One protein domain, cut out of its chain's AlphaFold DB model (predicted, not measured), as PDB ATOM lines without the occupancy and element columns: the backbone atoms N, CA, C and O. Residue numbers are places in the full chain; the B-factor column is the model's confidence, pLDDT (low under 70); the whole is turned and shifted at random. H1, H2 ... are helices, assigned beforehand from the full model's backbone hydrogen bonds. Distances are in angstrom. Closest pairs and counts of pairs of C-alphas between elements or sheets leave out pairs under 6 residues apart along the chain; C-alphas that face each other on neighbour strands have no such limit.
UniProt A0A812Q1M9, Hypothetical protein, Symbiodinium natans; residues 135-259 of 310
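AT A GLANCE: This is residues 135 to 259 of the 310 residues of the protein "Hypothetical protein" of Symbiodinium natans (UniProt A0A812Q1M9). Four long helices stand in an elongated up-and-down bundle made of two helical hairpins side by side, H1 with H2 and H4 with H5. The short helix H3 crosses one end, in the turn from H2 to H4. The printed part has 125 residues with five named helices, H1 to H5, and no named strand: the class is all helix. It is compact, with a radius of gyration of the C-alphas of 16.0 A, and spans 53 by 27 by 17 A.

IN THESE COORDINATES: H1, residues 135 to 154, begins with C-alpha 135 at (309.718, 380.427, 300.945) and is 28.8 A long. H2, residues 160 to 185, measures 37.3 A, and H3 is residues 189 to 194. H4, residues 198 to 225, measures 40.3 A. H5, residues 229 to 254, measures 37.5 A and ends with C-alpha 254 at (293.952, 380.588, 316.776).

HOW THE PARTS SIT: In the bundle, each helix runs against the one before it. H1 touches H2 at a shallow tilt of 32 degrees, opposite ways; their closest C-alphas, Cys 152 and Ala 162, are 5.9 A apart. H2 touches H1 with residues 162 to 173 alone. H1 touches H4 at 13 degrees, the same way, closest at C-alphas 153 and 219, 6.1 A. H2, with residues 174 to 185 alone, touches H5, closest at C-alphas 181 and 249, 6.7 A. H4, with residues 213 to 224 alone, touches H5, closest at C-alphas 220 and 232, 4.8 A. H2 and H4 are near each other; H1 and H5 are apart. H3 is close to but not clearly touching H2, with C-alphas 184 and 190 the closest at 7.2 A. Every O i to N i+4 pair is within hydrogen-bond range in H1, H3, H4 and H5, and 21 of 22 in H2.

THE WHOLE: The two C-alphas farthest apart, Glu 158 and Gly 259, are 52.9 A from each other. The printed part has no cut, and its four links between helices are tight. Mean pLDDT of the printed part is 74.5; residues 178 to 195, 246 and 249 to 259 are under 70.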
ATOM      1  N   LEU A 135     310.535 381.641 300.946       79.69
ATOM      2  CA  LEU A 135     309.718 380.427 300.945       79.69
ATOM      3  C   LEU A 135     310.463 379.243 300.316       79.69
ATOM      4  O   LEU A 135     310.507 378.164 300.901       79.69
ATOM      5  N   LYS A 136     311.095 379.451 299.155       83.75
ATOM      6  CA  LYS A 136     311.871 378.415 298.465       83.75
ATOM      7  C   LYS A 136     313.056 377.938 299.309       83.75
ATOM      8  O   LYS A 136     313.299 376.738 299.385       83.75
ATOM      9  N   ARG A 137     313.784 378.861 299.949       83.25
ATOM     10  CA  ARG A 137     314.937 378.528 300.800       83.25
ATOM     11  C   ARG A 137     314.513 377.733 302.034       83.25
ATOM     12  O   ARG A 137     315.126 376.711 302.324       83.25
ATOM     13  N   THR A 138     313.460 378.169 302.722       80.00
ATOM     14  CA  THR A 138     312.938 377.465 303.902       80.00
ATOM     15  C   THR A 138     312.375 376.098 303.525       80.00
ATOM     16  O   THR A 138     312.686 375.117 304.188       80.00
ATOM     17  N   GLY A 139     311.614 376.005 302.428       82.44
ATOM     18  CA  GLY A 139     311.081 374.735 301.935       82.44
ATOM     19  C   GLY A 139     312.175 373.732 301.565       82.44
ATOM     20  O   GLY A 139     312.096 372.576 301.966       82.44
ATOM     21  N   ALA A 140     313.231 374.177 300.875       85.75
ATOM     22  CA  ALA A 140     314.377 373.324 300.552       85.75
ATOM     23  C   ALA A 140     315.088 372.812 301.815       85.75
ATOM     24  O   ALA A 140     315.428 371.637 301.892       85.75
ATOM     25  N   PHE A 141     315.270 373.673 302.821       82.62
ATOM     26  CA  PHE A 141     315.897 373.279 304.082       82.62
ATOM     27  C   PHE A 141     315.062 372.239 304.845       82.62
ATOM     28  O   PHE A 141     315.595 371.221 305.274       82.62
ATOM     29  N   VAL A 142     313.742 372.447 304.949       83.31
ATOM     30  CA  VAL A 142     312.814 371.479 305.564       83.31
ATOM     31  C   VAL A 142     312.834 370.143 304.819       83.31
ATOM     32  O   VAL A 142     312.886 369.093 305.454       83.31
ATOM     33  N   ALA A 143     312.838 370.166 303.483       85.44
ATOM     34  CA  ALA A 143     312.882 368.953 302.672       85.44
ATOM     35  C   ALA A 143     314.172 368.146 302.895       85.44
ATOM     36  O   ALA A 143     314.107 366.926 303.022       85.44
ATOM     37  N   ILE A 144     315.329 368.814 302.999       87.19
ATOM     38  CA  ILE A 144     316.612 368.158 303.298       87.19
ATOM     39  C   ILE A 144     316.573 367.496 304.680       87.19
ATOM     40  O   ILE A 144     316.979 366.345 304.812       87.19
ATOM     41  N   LEU A 145     316.046 368.182 305.698       83.31
ATOM     42  CA  LEU A 145     315.933 367.608 307.043       83.31
ATOM     43  C   LEU A 145     314.987 366.401 307.092       83.31
ATOM     44  O   LEU A 145     315.298 365.409 307.744       83.31
ATOM     45  N   LEU A 146     313.855 366.461 306.384       84.38
ATOM     46  CA  LEU A 146     312.937 365.325 306.269       84.38
ATOM     47  C   LEU A 146     313.589 364.139 305.554       84.38
ATOM     48  O   LEU A 146     313.446 363.007 306.004       84.38
ATOM     49  N   ALA A 147     314.335 364.385 304.474       87.31
ATOM     50  CA  ALA A 147     315.072 363.336 303.778       87.31
ATOM     51  C   ALA A 147     316.126 362.689 304.689       87.31
ATOM     52  O   ALA A 147     316.219 361.466 304.729       87.31
ATOM     53  N   LEU A 148     316.863 363.488 305.472       83.88
ATOM     54  CA  LEU A 148     317.812 362.975 306.464       83.88
ATOM     55  C   LEU A 148     317.114 362.121 307.529       83.88
ATOM     56  O   LEU A 148     317.602 361.039 307.831       83.88
ATOM     57  N   LEU A 149     315.954 362.544 308.047       82.44
ATOM     58  CA  LEU A 149     315.168 361.739 308.993       82.44
ATOM     59  C   LEU A 149     314.722 360.399 308.395       82.44
ATOM     60  O   LEU A 149     314.787 359.380 309.077       82.44
ATOM     61  N   LEU A 150     314.295 360.387 307.129       85.50
ATOM     62  CA  LEU A 150     313.912 359.157 306.432       85.50
ATOM     63  C   LEU A 150     315.109 358.227 306.211       85.50
ATOM     64  O   LEU A 150     314.985 357.023 306.413       85.50
ATOM     65  N   VAL A 151     316.272 358.775 305.844       86.12
ATOM     66  CA  VAL A 151     317.519 358.003 305.722       86.12
ATOM     67  C   VAL A 151     317.908 357.413 307.074       86.12
ATOM     68  O   VAL A 151     318.192 356.224 307.150       86.12
ATOM     69  N   CYS A 152     317.842 358.195 308.153       82.81
ATOM     70  CA  CYS A 152     318.088 357.694 309.503       82.81
ATOM     71  C   CYS A 152     317.129 356.567 309.901       82.81
ATOM     72  O   CYS A 152     317.543 355.654 310.605       82.81
ATOM     73  N   ALA A 153     315.874 356.612 309.447       80.56
ATOM     74  CA  ALA A 153     314.893 355.563 309.718       80.56
ATOM     75  C   ALA A 153     315.159 354.245 308.983       80.56
ATOM     76  O   ALA A 153     314.646 353.207 309.394       80.56
ATOM     77  N   ALA A 154     315.964 354.275 307.921       84.94
ATOM     78  CA  ALA A 154     316.339 353.089 307.162       84.94
ATOM     79  C   ALA A 154     317.621 352.409 307.678       84.94
ATOM     80  O   ALA A 154     317.877 351.258 307.325       84.94
ATOM     81  N   ILE A 155     318.441 353.100 308.480       82.06
ATOM     82  CA  ILE A 155     319.713 352.561 308.981       82.06
ATOM     83  C   ILE A 155     319.454 351.798 310.293       82.06
ATOM     84  O   ILE A 155     318.762 352.321 311.167       82.06
ATOM     85  N   PRO A 156     320.000 350.578 310.468       80.25
ATOM     86  CA  PRO A 156     319.871 349.840 311.720       80.25
ATOM     87  C   PRO A 156     320.473 350.627 312.899       80.25
ATOM     88  O   PRO A 156     321.509 351.282 312.745       80.25
ATOM     89  N   PRO A 157     319.865 350.536 314.093       74.25
ATOM     90  CA  PRO A 157     320.218 351.366 315.250       74.25
ATOM     91  C   PRO A 157     321.613 351.077 315.814       74.25
ATOM     92  O   PRO A 157     322.143 351.878 316.577       74.25
ATOM     93  N   GLU A 158     322.210 349.936 315.458       79.06
ATOM     94  CA  GLU A 158     323.518 349.510 315.968       79.06
ATOM     95  C   GLU A 158     324.665 350.353 315.394       79.06
ATOM     96  O   GLU A 158     325.778 350.339 315.912       79.06
ATOM     97  N   SER A 159     324.409 351.093 314.312       80.44
ATOM     98  CA  SER A 159     325.419 351.916 313.664       80.44
ATOM     99  C   SER A 159     325.636 353.229 314.421       80.44
ATOM    100  O   SER A 159     324.736 354.065 314.512       80.44
ATOM    101  N   GLU A 160     326.869 353.479 314.869       77.69
ATOM    102  CA  GLU A 160     327.292 354.779 315.423       77.69
ATOM    103  C   GLU A 160     326.997 355.943 314.459       77.69
ATOM    104  O   GLU A 160     326.656 357.054 314.872       77.69
ATOM    105  N   VAL A 161     327.047 355.661 313.151       78.94
ATOM    106  CA  VAL A 161     326.718 356.610 312.083       78.94
ATOM    107  C   VAL A 161     325.239 356.997 312.129       78.94
ATOM    108  O   VAL A 161     324.918 358.168 311.936       78.94
ATOM    109  N   ALA A 162     324.336 356.060 312.440       74.12
ATOM    110  CA  ALA A 162     322.908 356.342 312.571       74.12
ATOM    111  C   ALA A 162     322.632 357.276 313.751       74.12
ATOM    112  O   ALA A 162     321.883 358.236 313.597       74.12
ATOM    113  N   ALA A 163     323.277 357.051 314.897       73.50
ATOM    114  CA  ALA A 163     323.127 357.900 316.078       73.50
ATOM    115  C   ALA A 163     323.659 359.324 315.837       73.50
ATOM    116  O   ALA A 163     322.987 360.306 316.170       73.50
ATOM    117  N   ALA A 164     324.829 359.447 315.198       77.69
ATOM    118  CA  ALA A 164     325.402 360.737 314.821       77.69
ATOM    119  C   ALA A 164     324.514 361.479 313.807       77.69
ATOM    120  O   ALA A 164     324.228 362.667 313.984       77.69
ATOM    121  N   LEU A 165     324.012 360.776 312.785       78.00
ATOM    122  CA  LEU A 165     323.070 361.336 311.817       78.00
ATOM    123  C   LEU A 165     321.759 361.750 312.491       78.00
ATOM    124  O   LEU A 165     321.258 362.840 312.209       78.00
ATOM    125  N   LEU A 166     321.245 360.958 313.437       75.75
ATOM    126  CA  LEU A 166     320.033 361.280 314.180       75.75
ATOM    127  C   LEU A 166     320.187 362.564 314.983       75.75
ATOM    128  O   LEU A 166     319.340 363.449 314.892       75.75
ATOM    129  N   ALA A 167     321.275 362.691 315.742       76.25
ATOM    130  CA  ALA A 167     321.569 363.896 316.507       76.25
ATOM    131  C   ALA A 167     321.735 365.103 315.570       76.25
ATOM    132  O   ALA A 167     321.176 366.172 315.819       76.25
ATOM    133  N   SER A 168     322.422 364.908 314.439       78.94
ATOM    134  CA  SER A 168     322.640 365.960 313.446       78.94
ATOM    135  C   SER A 168     321.358 366.411 312.744       78.94
ATOM    136  O   SER A 168     321.289 367.560 312.331       78.94
ATOM    137  N   ALA A 169     320.346 365.546 312.616       78.00
ATOM    138  CA  ALA A 169     319.075 365.865 311.970       78.00
ATOM    139  C   ALA A 169     318.031 366.395 312.967       78.00
ATOM    140  O   ALA A 169     317.302 367.336 312.657       78.00
ATOM    141  N   THR A 170     317.970 365.833 314.177       74.19
ATOM    142  CA  THR A 170     316.965 366.180 315.198       74.19
ATOM    143  C   THR A 170     317.215 367.550 315.822       74.19
ATOM    144  O   THR A 170     316.275 368.334 315.943       74.19
ATOM    145  N   VAL A 171     318.471 367.899 316.130       76.69
ATOM    146  CA  VAL A 171     318.839 369.208 316.700       76.69
ATOM    147  C   VAL A 171     318.434 370.382 315.793       76.69
ATOM    148  O   VAL A 171     317.718 371.270 316.266       76.69
ATOM    149  N   PRO A 172     318.806 370.429 314.497       76.38
ATOM    150  CA  PRO A 172     318.376 371.511 313.621       76.38
ATOM    151  C   PRO A 172     316.893 371.441 313.285       76.38
ATOM    152  O   PRO A 172     316.318 372.494 313.041       76.38
ATOM    153  N   LEU A 173     316.242 370.273 313.298       73.62
ATOM    154  CA  LEU A 173     314.794 370.194 313.090       73.62
ATOM    155  C   LEU A 173     314.030 370.816 314.267       73.62
ATOM    156  O   LEU A 173     313.157 371.653 314.048       73.62
ATOM    157  N   CYS A 174     314.419 370.513 315.508       71.62
ATOM    158  CA  CYS A 174     313.879 371.159 316.706       71.62
ATOM    159  C   CYS A 174     314.207 372.656 316.747       71.62
ATOM    160  O   CYS A 174     313.324 373.470 317.014       71.62
ATOM    161  N   GLY A 175     315.448 373.033 316.423       73.62
ATOM    162  CA  GLY A 175     315.857 374.432 316.310       73.62
ATOM    163  C   GLY A 175     315.064 375.181 315.240       73.62
ATOM    164  O   GLY A 175     314.630 376.303 315.473       73.62
ATOM    165  N   LEU A 176     314.792 374.553 314.094       73.00
ATOM    166  CA  LEU A 176     313.988 375.138 313.026       73.00
ATOM    167  C   LEU A 176     312.526 375.283 313.445       73.00
ATOM    168  O   LEU A 176     311.940 376.329 313.189       73.00
ATOM    169  N   ILE A 177     311.950 374.280 314.112       70.75
ATOM    170  CA  ILE A 177     310.593 374.358 314.665       70.75
ATOM    171  C   ILE A 177     310.515 375.519 315.661       70.75
ATOM    172  O   ILE A 177     309.636 376.366 315.530       70.75
ATOM    173  N   LEU A 178     311.472 375.636 316.585       68.19
ATOM    174  CA  LEU A 178     311.536 376.730 317.553       68.19
ATOM    175  C   LEU A 178     311.726 378.096 316.870       68.19
ATOM    176  O   LEU A 178     310.993 379.035 317.163       68.19
ATOM    177  N   CYS A 179     312.664 378.219 315.930       67.81
ATOM    178  CA  CYS A 179     312.919 379.458 315.199       67.81
ATOM    179  C   CYS A 179     311.720 379.873 314.349       67.81
ATOM    180  O   CYS A 179     311.391 381.056 314.317       67.81
ATOM    181  N   ILE A 180     311.055 378.931 313.679       66.94
ATOM    182  CA  ILE A 180     309.834 379.198 312.917       66.94
ATOM    183  C   ILE A 180     308.722 379.611 313.868       66.94
ATOM    184  O   ILE A 180     308.039 380.576 313.560       66.94
ATOM    185  N   ASN A 181     308.586 378.973 315.029       63.31
ATOM    186  CA  ASN A 181     307.601 379.341 316.042       63.31
ATOM    187  C   ASN A 181     307.854 380.740 316.615       63.31
ATOM    188  O   ASN A 181     306.922 381.527 316.714       63.31
ATOM    189  N   ILE A 182     309.104 381.107 316.901       63.56
ATOM    190  CA  ILE A 182     309.471 382.461 317.343       63.56
ATOM    191  C   ILE A 182     309.231 383.473 316.216       63.56
ATOM    192  O   ILE A 182     308.649 384.535 316.435       63.56
ATOM    193  N   CYS A 183     309.617 383.138 314.983       60.06
ATOM    194  CA  CYS A 183     309.376 383.982 313.814       60.06
ATOM    195  C   CYS A 183     307.886 384.096 313.469       60.06
ATOM    196  O   CYS A 183     307.489 385.109 312.892       60.06
ATOM    197  N   ALA A 184     307.087 383.076 313.795       57.25
ATOM    198  CA  ALA A 184     305.645 383.008 313.610       57.25
ATOM    199  C   ALA A 184     304.886 383.715 314.742       57.25
ATOM    200  O   ALA A 184     303.881 384.342 314.472       57.25
ATOM    201  N   ALA A 185     305.371 383.693 315.981       53.66
ATOM    202  CA  ALA A 185     304.802 384.459 317.092       53.66
ATOM    203  C   ALA A 185     305.170 385.953 316.995       53.66
ATOM    204  O   ALA A 185     304.396 386.836 317.352       53.66
ATOM    205  N   SER A 186     306.326 386.265 316.401       54.94
ATOM    206  CA  SER A 186     306.756 387.632 316.073       54.94
ATOM    207  C   SER A 186     305.984 388.247 314.877       54.94
ATOM    208  O   SER A 186     306.277 389.363 314.439       54.94
ATOM    209  N   THR A 187     304.981 387.554 314.309       50.12
ATOM    210  CA  THR A 187     304.317 387.935 313.047       50.12
ATOM    211  C   THR A 187     303.382 389.133 313.161       50.12
ATOM    212  O   THR A 187     302.159 389.005 313.158       50.12
ATOM    213  N   ALA A 188     303.939 390.322 313.041       52.25
ATOM    214  CA  ALA A 188     303.247 391.343 312.263       52.25
ATOM    215  C   ALA A 188     303.951 391.547 310.920       52.25
ATOM    216  O   ALA A 188     303.338 391.365 309.865       52.25
ATOM    217  N   ASP A 189     305.281 391.650 310.955       52.03
ATOM    218  CA  ASP A 189     306.117 391.812 309.762       52.03
ATOM    219  C   ASP A 189     306.050 390.605 308.801       52.03
ATOM    220  O   ASP A 189     306.030 390.755 307.573       52.03
ATOM    221  N   ASN A 190     305.967 389.382 309.336       54.97
ATOM    222  CA  ASN A 190     305.894 388.155 308.536       54.97
ATOM    223  C   ASN A 190     304.479 387.893 307.984       54.97
ATOM    224  O   ASN A 190     304.336 387.495 306.826       54.97
ATOM    225  N   ALA A 191     303.422 388.199 308.746       57.00
ATOM    226  CA  ALA A 191     302.042 388.111 308.258       57.00
ATOM    227  C   ALA A 191     301.798 389.092 307.101       57.00
ATOM    228  O   ALA A 191     301.108 388.771 306.129       57.00
ATOM    229  N   PHE A 192     302.425 390.268 307.164       57.09
ATOM    230  CA  PHE A 192     302.305 391.290 306.139       57.09
ATOM    231  C   PHE A 192     303.038 390.901 304.837       57.09
ATOM    232  O   PHE A 192     302.479 391.062 303.750       57.09
ATOM    233  N   ASN A 193     304.237 390.309 304.917       62.19
ATOM    234  CA  ASN A 193     304.998 389.864 303.738       62.19
ATOM    235  C   ASN A 193     304.447 388.596 303.068       62.19
ATOM    236  O   ASN A 193     304.486 388.492 301.842       62.19
ATOM    237  N   PHE A 194     303.925 387.650 303.850       61.97
ATOM    238  CA  PHE A 194     303.517 386.339 303.351       61.97
ATOM    239  C   PHE A 194     302.010 386.164 303.207       61.97
ATOM    240  O   PHE A 194     301.599 385.069 302.860       61.97
ATOM    241  N   ARG A 195     301.172 387.188 303.412       67.94
ATOM    242  CA  ARG A 195     299.701 387.048 303.490       67.94
ATOM    243  C   ARG A 195     299.069 386.122 302.435       67.94
ATOM    244  O   ARG A 195     298.195 385.338 302.779       67.94
ATOM    245  N   LYS A 196     299.531 386.174 301.177       71.81
ATOM    246  CA  LYS A 196     299.040 385.306 300.084       71.81
ATOM    247  C   LYS A 196     299.466 383.836 300.226       71.81
ATOM    248  O   LYS A 196     298.718 382.941 299.856       71.81
ATOM    249  N   TYR A 197     300.661 383.595 300.752       72.19
ATOM    250  CA  TYR A 197     301.266 382.269 300.913       72.19
ATOM    251  C   TYR A 197     301.172 381.734 302.345       72.19
ATOM    252  O   TYR A 197     301.523 380.587 302.579       72.19
ATOM    253  N   ALA A 198     300.711 382.541 303.302       71.62
ATOM    254  CA  ALA A 198     300.741 382.224 304.722       71.62
ATOM    255  C   ALA A 198     299.935 380.964 305.036       71.62
ATOM    256  O   ALA A 198     300.395 380.131 305.807       71.62
ATOM    257  N   LEU A 199     298.772 380.794 304.401       70.69
ATOM    258  CA  LEU A 199     297.928 379.617 304.597       70.69
ATOM    259  C   LEU A 199     298.597 378.353 304.036       70.69
ATOM    260  O   LEU A 199     298.726 377.369 304.756       70.69
ATOM    261  N   PHE A 200     299.104 378.402 302.800       75.94
ATOM    262  CA  PHE A 200     299.836 377.282 302.194       75.94
ATOM    263  C   PHE A 200     301.106 376.927 302.967       75.94
ATOM    264  O   PHE A 200     301.397 375.753 303.162       75.94
ATOM    265  N   PHE A 201     301.849 377.931 303.432       73.25
ATOM    266  CA  PHE A 201     303.052 377.721 304.226       73.25
ATOM    267  C   PHE A 201     302.724 377.120 305.591       73.25
ATOM    268  O   PHE A 201     303.380 376.168 305.996       73.25
ATOM    269  N   ARG A 202     301.684 377.619 306.274       73.69
ATOM    270  CA  ARG A 202     301.216 377.058 307.548       73.69
ATOM    271  C   ARG A 202     300.783 375.610 307.389       73.69
ATOM    272  O   ARG A 202     301.261 374.784 308.152       73.69
ATOM    273  N   LEU A 203     299.947 375.301 306.394       76.56
ATOM    274  CA  LEU A 203     299.513 373.930 306.116       76.56
ATOM    275  C   LEU A 203     300.697 373.031 305.756       76.56
ATOM    276  O   LEU A 203     300.864 371.981 306.362       76.56
ATOM    277  N   GLY A 204     301.544 373.449 304.813       80.12
ATOM    278  CA  GLY A 204     302.707 372.669 304.391       80.12
ATOM    279  C   GLY A 204     303.680 372.399 305.538       80.12
ATOM    280  O   GLY A 204     304.167 371.282 305.682       80.12
ATOM    281  N   PHE A 205     303.912 373.393 306.397       76.44
ATOM    282  CA  PHE A 205     304.719 373.232 307.601       76.44
ATOM    283  C   PHE A 205     304.051 372.309 308.626       76.44
ATOM    284  O   PHE A 205     304.714 371.440 309.177       76.44
ATOM    285  N   TRP A 206     302.739 372.440 308.835       78.31
ATOM    286  CA  TRP A 206     301.954 371.531 309.674       78.31
ATOM    287  C   TRP A 206     302.098 370.076 309.221       78.31
ATOM    288  O   TRP A 206     302.426 369.212 310.030       78.31
ATOM    289  N   PHE A 207     301.921 369.816 307.924       82.50
ATOM    290  CA  PHE A 207     302.106 368.486 307.344       82.50
ATOM    291  C   PHE A 207     303.546 367.989 307.499       82.50
ATOM    292  O   PHE A 207     303.746 366.836 307.871       82.50
ATOM    293  N   ALA A 208     304.549 368.843 307.273       82.19
ATOM    294  CA  ALA A 208     305.955 368.490 307.464       82.19
ATOM    295  C   ALA A 208     306.275 368.127 308.925       82.19
ATOM    296  O   ALA A 208     306.941 367.125 309.172       82.19
ATOM    297  N   CYS A 209     305.770 368.896 309.893       78.44
ATOM    298  CA  CYS A 209     305.916 368.602 311.320       78.44
ATOM    299  C   CYS A 209     305.221 367.294 311.704       78.44
ATOM    300  O   CYS A 209     305.801 366.486 312.423       78.44
ATOM    301  N   LEU A 210     304.007 367.059 311.200       82.31
ATOM    302  CA  LEU A 210     303.263 365.830 311.462       82.31
ATOM    303  C   LEU A 210     303.985 364.606 310.881       82.31
ATOM    304  O   LEU A 210     304.118 363.596 311.565       82.31
ATOM    305  N   LEU A 211     304.530 364.715 309.667       85.12
ATOM    306  CA  LEU A 211     305.369 363.678 309.061       85.12
ATOM    307  C   LEU A 211     306.646 363.419 309.870       85.12
ATOM    308  O   LEU A 211     306.990 362.264 310.107       85.12
ATOM    309  N   ALA A 212     307.327 364.472 310.329       82.88
ATOM    310  CA  ALA A 212     308.514 364.331 311.167       82.88
ATOM    311  C   ALA A 212     308.192 363.651 312.509       82.88
ATOM    312  O   ALA A 212     308.931 362.770 312.941       82.88
ATOM    313  N   LEU A 213     307.069 364.003 313.144       82.00
ATOM    314  CA  LEU A 213     306.603 363.359 314.374       82.00
ATOM    315  C   LEU A 213     306.280 361.880 314.154       82.00
ATOM    316  O   LEU A 213     306.720 361.046 314.941       82.00
ATOM    317  N   LEU A 214     305.574 361.537 313.073       85.06
ATOM    318  CA  LEU A 214     305.298 360.142 312.722       85.06
ATOM    319  C   LEU A 214     306.592 359.350 312.495       85.06
ATOM    320  O   LEU A 214     306.709 358.229 312.987       85.06
ATOM    321  N   ALA A 215     307.579 359.941 311.816       84.38
ATOM    322  CA  ALA A 215     308.886 359.321 311.618       84.38
ATOM    323  C   ALA A 215     309.623 359.095 312.950       84.38
ATOM    324  O   ALA A 215     310.167 358.016 313.172       84.38
ATOM    325  N   LEU A 216     309.592 360.070 313.867       82.25
ATOM    326  CA  LEU A 216     310.186 359.934 315.200       82.25
ATOM    327  C   LEU A 216     309.482 358.863 316.041       82.25
ATOM    328  O   LEU A 216     310.152 358.086 316.717       82.25
ATOM    329  N   VAL A 217     308.151 358.771 315.987       84.38
ATOM    330  CA  VAL A 217     307.386 357.725 316.689       84.38
ATOM    331  C   VAL A 217     307.713 356.341 316.126       84.38
ATOM    332  O   VAL A 217     307.986 355.423 316.898       84.38
ATOM    333  N   ALA A 218     307.756 356.195 314.800       84.75
ATOM    334  CA  ALA A 218     308.133 354.940 314.149       84.75
ATOM    335  C   ALA A 218     309.558 354.514 314.537       84.75
ATOM    336  O   ALA A 218     309.777 353.377 314.951       84.75
ATOM    337  N   MET A 219     310.504 355.454 314.507       82.00
ATOM    338  CA  MET A 219     311.870 355.255 314.992       82.00
ATOM    339  C   MET A 219     311.907 354.813 316.452       82.00
ATOM    340  O   MET A 219     312.593 353.850 316.786       82.00
ATOM    341  N   SER A 220     311.143 355.476 317.321       83.44
ATOM    342  CA  SER A 220     311.058 355.141 318.747       83.44
ATOM    343  C   SER A 220     310.591 353.701 318.959       83.44
ATOM    344  O   SER A 220     311.170 352.983 319.775       83.44
ATOM    345  N   ALA A 221     309.563 353.278 318.217       84.06
ATOM    346  CA  ALA A 221     309.013 351.929 318.284       84.06
ATOM    347  C   ALA A 221     310.021 350.879 317.794       84.06
ATOM    348  O   ALA A 221     310.206 349.860 318.456       84.06
ATOM    349  N   LEU A 222     310.722 351.150 316.686       84.81
ATOM    350  CA  LEU A 222     311.764 350.263 316.156       84.81
ATOM    351  C   LEU A 222     312.910 350.064 317.160       84.81
ATOM    352  O   LEU A 222     313.261 348.926 317.471       84.81
ATOM    353  N   HIS A 223     313.423 351.150 317.747       81.75
ATOM    354  CA  HIS A 223     314.497 351.075 318.744       81.75
ATOM    355  C   HIS A 223     314.059 350.337 320.018       81.75
ATOM    356  O   HIS A 223     314.841 349.576 320.590       81.75
ATOM    357  N   ALA A 224     312.808 350.522 320.455       82.38
ATOM    358  CA  ALA A 224     312.259 349.806 321.605       82.38
ATOM    359  C   ALA A 224     312.155 348.293 321.345       82.38
ATOM    360  O   ALA A 224     312.562 347.496 322.190       82.38
ATOM    361  N   LEU A 225     311.679 347.892 320.158       87.25
ATOM    362  CA  LEU A 225     311.595 346.484 319.750       87.25
ATOM    363  C   LEU A 225     312.976 345.820 319.672       87.25
ATOM    364  O   LEU A 225     313.126 344.657 320.039       87.25
ATOM    365  N   GLN A 226     313.993 346.576 319.263       86.06
ATOM    366  CA  GLN A 226     315.383 346.121 319.178       86.06
ATOM    367  C   GLN A 226     316.146 346.219 320.514       86.06
ATOM    368  O   GLN A 226     317.347 345.981 320.553       86.06
ATOM    369  N   ARG A 227     315.456 346.509 321.631       88.38
ATOM    370  CA  ARG A 227     316.009 346.609 323.000       88.38
ATOM    371  C   ARG A 227     316.988 347.771 323.235       88.38
ATOM    372  O   ARG A 227     317.666 347.804 324.260       88.38
ATOM    373  N   TYR A 228     316.997 348.789 322.374       81.50
ATOM    374  CA  TYR A 228     317.792 350.013 322.544       81.50
ATOM    375  C   TYR A 228     317.052 351.070 323.377       81.50
ATOM    376  O   TYR A 228     316.729 352.165 322.905       81.50
ATOM    377  N   VAL A 229     316.792 350.752 324.647       79.94
ATOM    378  CA  VAL A 229     315.931 351.555 325.539       79.94
ATOM    379  C   VAL A 229     316.412 353.008 325.679       79.94
ATOM    380  O   VAL A 229     315.600 353.926 325.606       79.94
ATOM    381  N   TYR A 230     317.724 353.248 325.786       77.69
ATOM    382  CA  TYR A 230     318.280 354.603 325.933       77.69
ATOM    383  C   TYR A 230     317.984 355.515 324.735       77.69
ATOM    384  O   TYR A 230     317.567 356.661 324.909       77.69
ATOM    385  N   SER A 231     318.156 355.001 323.516       74.31
ATOM    386  CA  SER A 231     317.857 355.754 322.293       74.31
ATOM    387  C   SER A 231     316.357 356.035 322.153       74.31
ATOM    388  O   SER A 231     315.972 357.148 321.809       74.31
ATOM    389  N   SER A 232     315.502 355.074 322.523       77.94
ATOM    390  CA  SER A 232     314.046 355.244 322.508       77.94
ATOM    391  C   SER A 232     313.581 356.333 323.484       77.94
ATOM    392  O   SER A 232     312.763 357.178 323.112       77.94
ATOM    393  N   VAL A 233     314.138 356.387 324.701       80.81
ATOM    394  CA  VAL A 233     313.828 357.443 325.686       80.81
ATOM    395  C   VAL A 233     314.250 358.826 325.183       80.81
ATOM    396  O   VAL A 233     313.491 359.785 325.315       80.81
ATOM    397  N   LEU A 234     315.421 358.943 324.552       78.06
ATOM    398  CA  LEU A 234     315.857 360.209 323.959       78.06
ATOM    399  C   LEU A 234     314.910 360.655 322.838       78.06
ATOM    400  O   LEU A 234     314.400 361.772 322.880       78.06
ATOM    401  N   VAL A 235     314.628 359.785 321.865       77.31
ATOM    402  CA  VAL A 235     313.764 360.115 320.715       77.31
ATOM    403  C   VAL A 235     312.349 360.491 321.173       77.31
ATOM    404  O   VAL A 235     311.776 361.459 320.672       77.31
ATOM    405  N   SER A 236     311.804 359.780 322.163       78.19
ATOM    406  CA  SER A 236     310.473 360.057 322.718       78.19
ATOM    407  C   SER A 236     310.407 361.365 323.509       78.19
ATOM    408  O   SER A 236     309.428 362.096 323.363       78.19
ATOM    409  N   ALA A 237     311.447 361.724 324.271       80.56
ATOM    410  CA  ALA A 237     311.524 363.027 324.933       80.56
ATOM    411  C   ALA A 237     311.508 364.180 323.911       80.56
ATOM    412  O   ALA A 237     310.787 365.165 324.088       80.56
ATOM    413  N   TRP A 238     312.232 364.024 322.797       75.62
ATOM    414  CA  TRP A 238     312.219 364.992 321.696       75.62
ATOM    415  C   TRP A 238     310.862 365.064 320.991       75.62
ATOM    416  O   TRP A 238     310.380 366.161 320.709       75.62
ATOM    417  N   ALA A 239     310.214 363.921 320.748       75.88
ATOM    418  CA  ALA A 239     308.875 363.878 320.167       75.88
ATOM    419  C   ALA A 239     307.844 364.576 321.073       75.88
ATOM    420  O   ALA A 239     307.074 365.409 320.596       75.88
ATOM    421  N   ALA A 240     307.870 364.306 322.382       79.62
ATOM    422  CA  ALA A 240     306.986 364.937 323.359       79.62
ATOM    423  C   ALA A 240     307.208 366.457 323.441       79.62
ATOM    424  O   ALA A 240     306.243 367.223 323.398       79.62
ATOM    425  N   GLY A 241     308.468 366.905 323.482       78.94
ATOM    426  CA  GLY A 241     308.811 368.329 323.447       78.94
ATOM    427  C   GLY A 241     308.345 369.012 322.157       78.94
ATOM    428  O   GLY A 241     307.759 370.094 322.201       78.94
ATOM    429  N   GLY A 242     308.523 368.351 321.008       72.69
ATOM    430  CA  GLY A 242     308.041 368.827 319.712       72.69
ATOM    431  C   GLY A 242     306.518 368.983 319.663       72.69
ATOM    432  O   GLY A 242     306.028 370.028 319.231       72.69
ATOM    433  N   ILE A 243     305.773 367.989 320.160       73.38
ATOM    434  CA  ILE A 243     304.303 368.029 320.260       73.38
ATOM    435  C   ILE A 243     303.856 369.173 321.173       73.38
ATOM    436  O   ILE A 243     302.971 369.941 320.800       73.38
ATOM    437  N   PHE A 244     304.484 369.331 322.341       76.88
ATOM    438  CA  PHE A 244     304.138 370.394 323.282       76.88
ATOM    439  C   PHE A 244     304.331 371.785 322.662       76.88
ATOM    440  O   PHE A 244     303.412 372.606 322.681       76.88
ATOM    441  N   CYS A 245     305.483 372.030 322.025       71.56
ATOM    442  CA  CYS A 245     305.740 373.280 321.307       71.56
ATOM    443  C   CYS A 245     304.736 373.516 320.169       71.56
ATOM    444  O   CYS A 245     304.288 374.642 319.960       71.56
ATOM    445  N   PHE A 246     304.371 372.466 319.435       69.00
ATOM    446  CA  PHE A 246     303.429 372.552 318.324       69.00
ATOM    447  C   PHE A 246     302.004 372.903 318.774       69.00
ATOM    448  O   PHE A 246     301.368 373.787 318.190       69.00
ATOM    449  N   CYS A 247     301.510 372.260 319.836       73.06
ATOM    450  CA  CYS A 247     300.194 372.534 320.411       73.06
ATOM    451  C   CYS A 247     300.100 373.966 320.949       73.06
ATOM    452  O   CYS A 247     299.127 374.666 320.667       73.06
ATOM    453  N   PHE A 248     301.133 374.428 321.661       71.88
ATOM    454  CA  PHE A 248     301.157 375.767 322.257       71.88
ATOM    455  C   PHE A 248     301.062 376.879 321.200       71.88
ATOM    456  O   PHE A 248     300.326 377.849 321.357       71.88
ATOM    457  N   VAL A 249     301.750 376.709 320.070       64.88
ATOM    458  CA  VAL A 249     301.767 377.695 318.975       64.88
ATOM    459  C   VAL A 249     300.475 377.684 318.165       64.88
ATOM    460  O   VAL A 249     300.004 378.730 317.714       64.88
ATOM    461  N   SER A 250     299.893 376.500 317.977       64.62
ATOM    462  CA  SER A 250     298.616 376.347 317.278       64.62
ATOM    463  C   SER A 250     297.478 377.012 318.051       64.62
ATOM    464  O   SER A 250     296.603 377.625 317.442       64.62
ATOM    465  N   TRP A 251     297.543 376.953 319.383       67.75
ATOM    466  CA  TRP A 251     296.632 377.651 320.279       67.75
ATOM    467  C   TRP A 251     296.780 379.176 320.180       67.75
ATOM    468  O   TRP A 251     295.806 379.872 319.901       67.75
ATOM    469  N   ASP A 252     298.005 379.695 320.300       64.75
ATOM    470  CA  ASP A 252     298.283 381.140 320.235       64.75
ATOM    471  C   ASP A 252     297.888 381.747 318.870       64.75
ATOM    472  O   ASP A 252     297.287 382.816 318.785       64.75
ATOM    473  N   SER A 253     298.109 381.005 317.777       57.53
ATOM    474  CA  SER A 253     297.710 381.423 316.423       57.53
ATOM    475  C   SER A 253     296.196 381.427 316.174       57.53
ATOM    476  O   SER A 253     295.750 382.116 315.254       57.53
ATOM    477  N   ALA A 254     295.409 380.650 316.925       57.16
ATOM    478  CA  ALA A 254     293.952 380.588 316.776       57.16
ATOM    479  C   ALA A 254     293.236 381.737 317.504       57.16
ATOM    480  O   ALA A 254     292.124 382.109 317.125       57.16
ATOM    481  N   CYS A 255     293.876 382.318 318.520       49.97
ATOM    482  CA  CYS A 255     293.250 383.289 319.414       49.97
ATOM    483  C   CYS A 255     293.455 384.758 319.021       49.97
ATOM    484  O   CYS A 255     292.867 385.622 319.669       49.97
ATOM    485  N   ASP A 256     294.238 385.071 317.980       47.03
ATOM    486  CA  ASP A 256     294.692 386.449 317.772       47.03
ATOM    487  C   ASP A 256     294.385 387.035 316.378       47.03
ATOM    488  O   ASP A 256     295.158 386.882 315.424       47.03
ATOM    489  N   PRO A 257     293.270 387.772 316.221       47.47
ATOM    490  CA  PRO A 257     292.973 388.517 315.007       47.47
ATOM    491  C   PRO A 257     293.649 389.899 315.060       47.47
ATOM    492  O   PRO A 257     292.975 390.929 315.102       47.47
ATOM    493  N   ARG A 258     294.989 389.980 315.073       52.44
ATOM    494  CA  ARG A 258     295.651 391.302 315.100       52.44
ATOM    495  C   ARG A 258     295.670 391.964 313.727       52.44
ATOM    496  O   ARG A 258     296.173 391.428 312.740       52.44
ATOM    497  N   GLY A 259     295.152 393.192 313.685       55.19
ATOM    498  CA  GLY A 259     295.388 394.131 312.588       55.19
ATOM    499  C   GLY A 259     296.871 394.518 312.462       55.19
ATOM    500  O   GLY A 259     297.673 394.251 313.352       55.19
TER     501      GLY A 259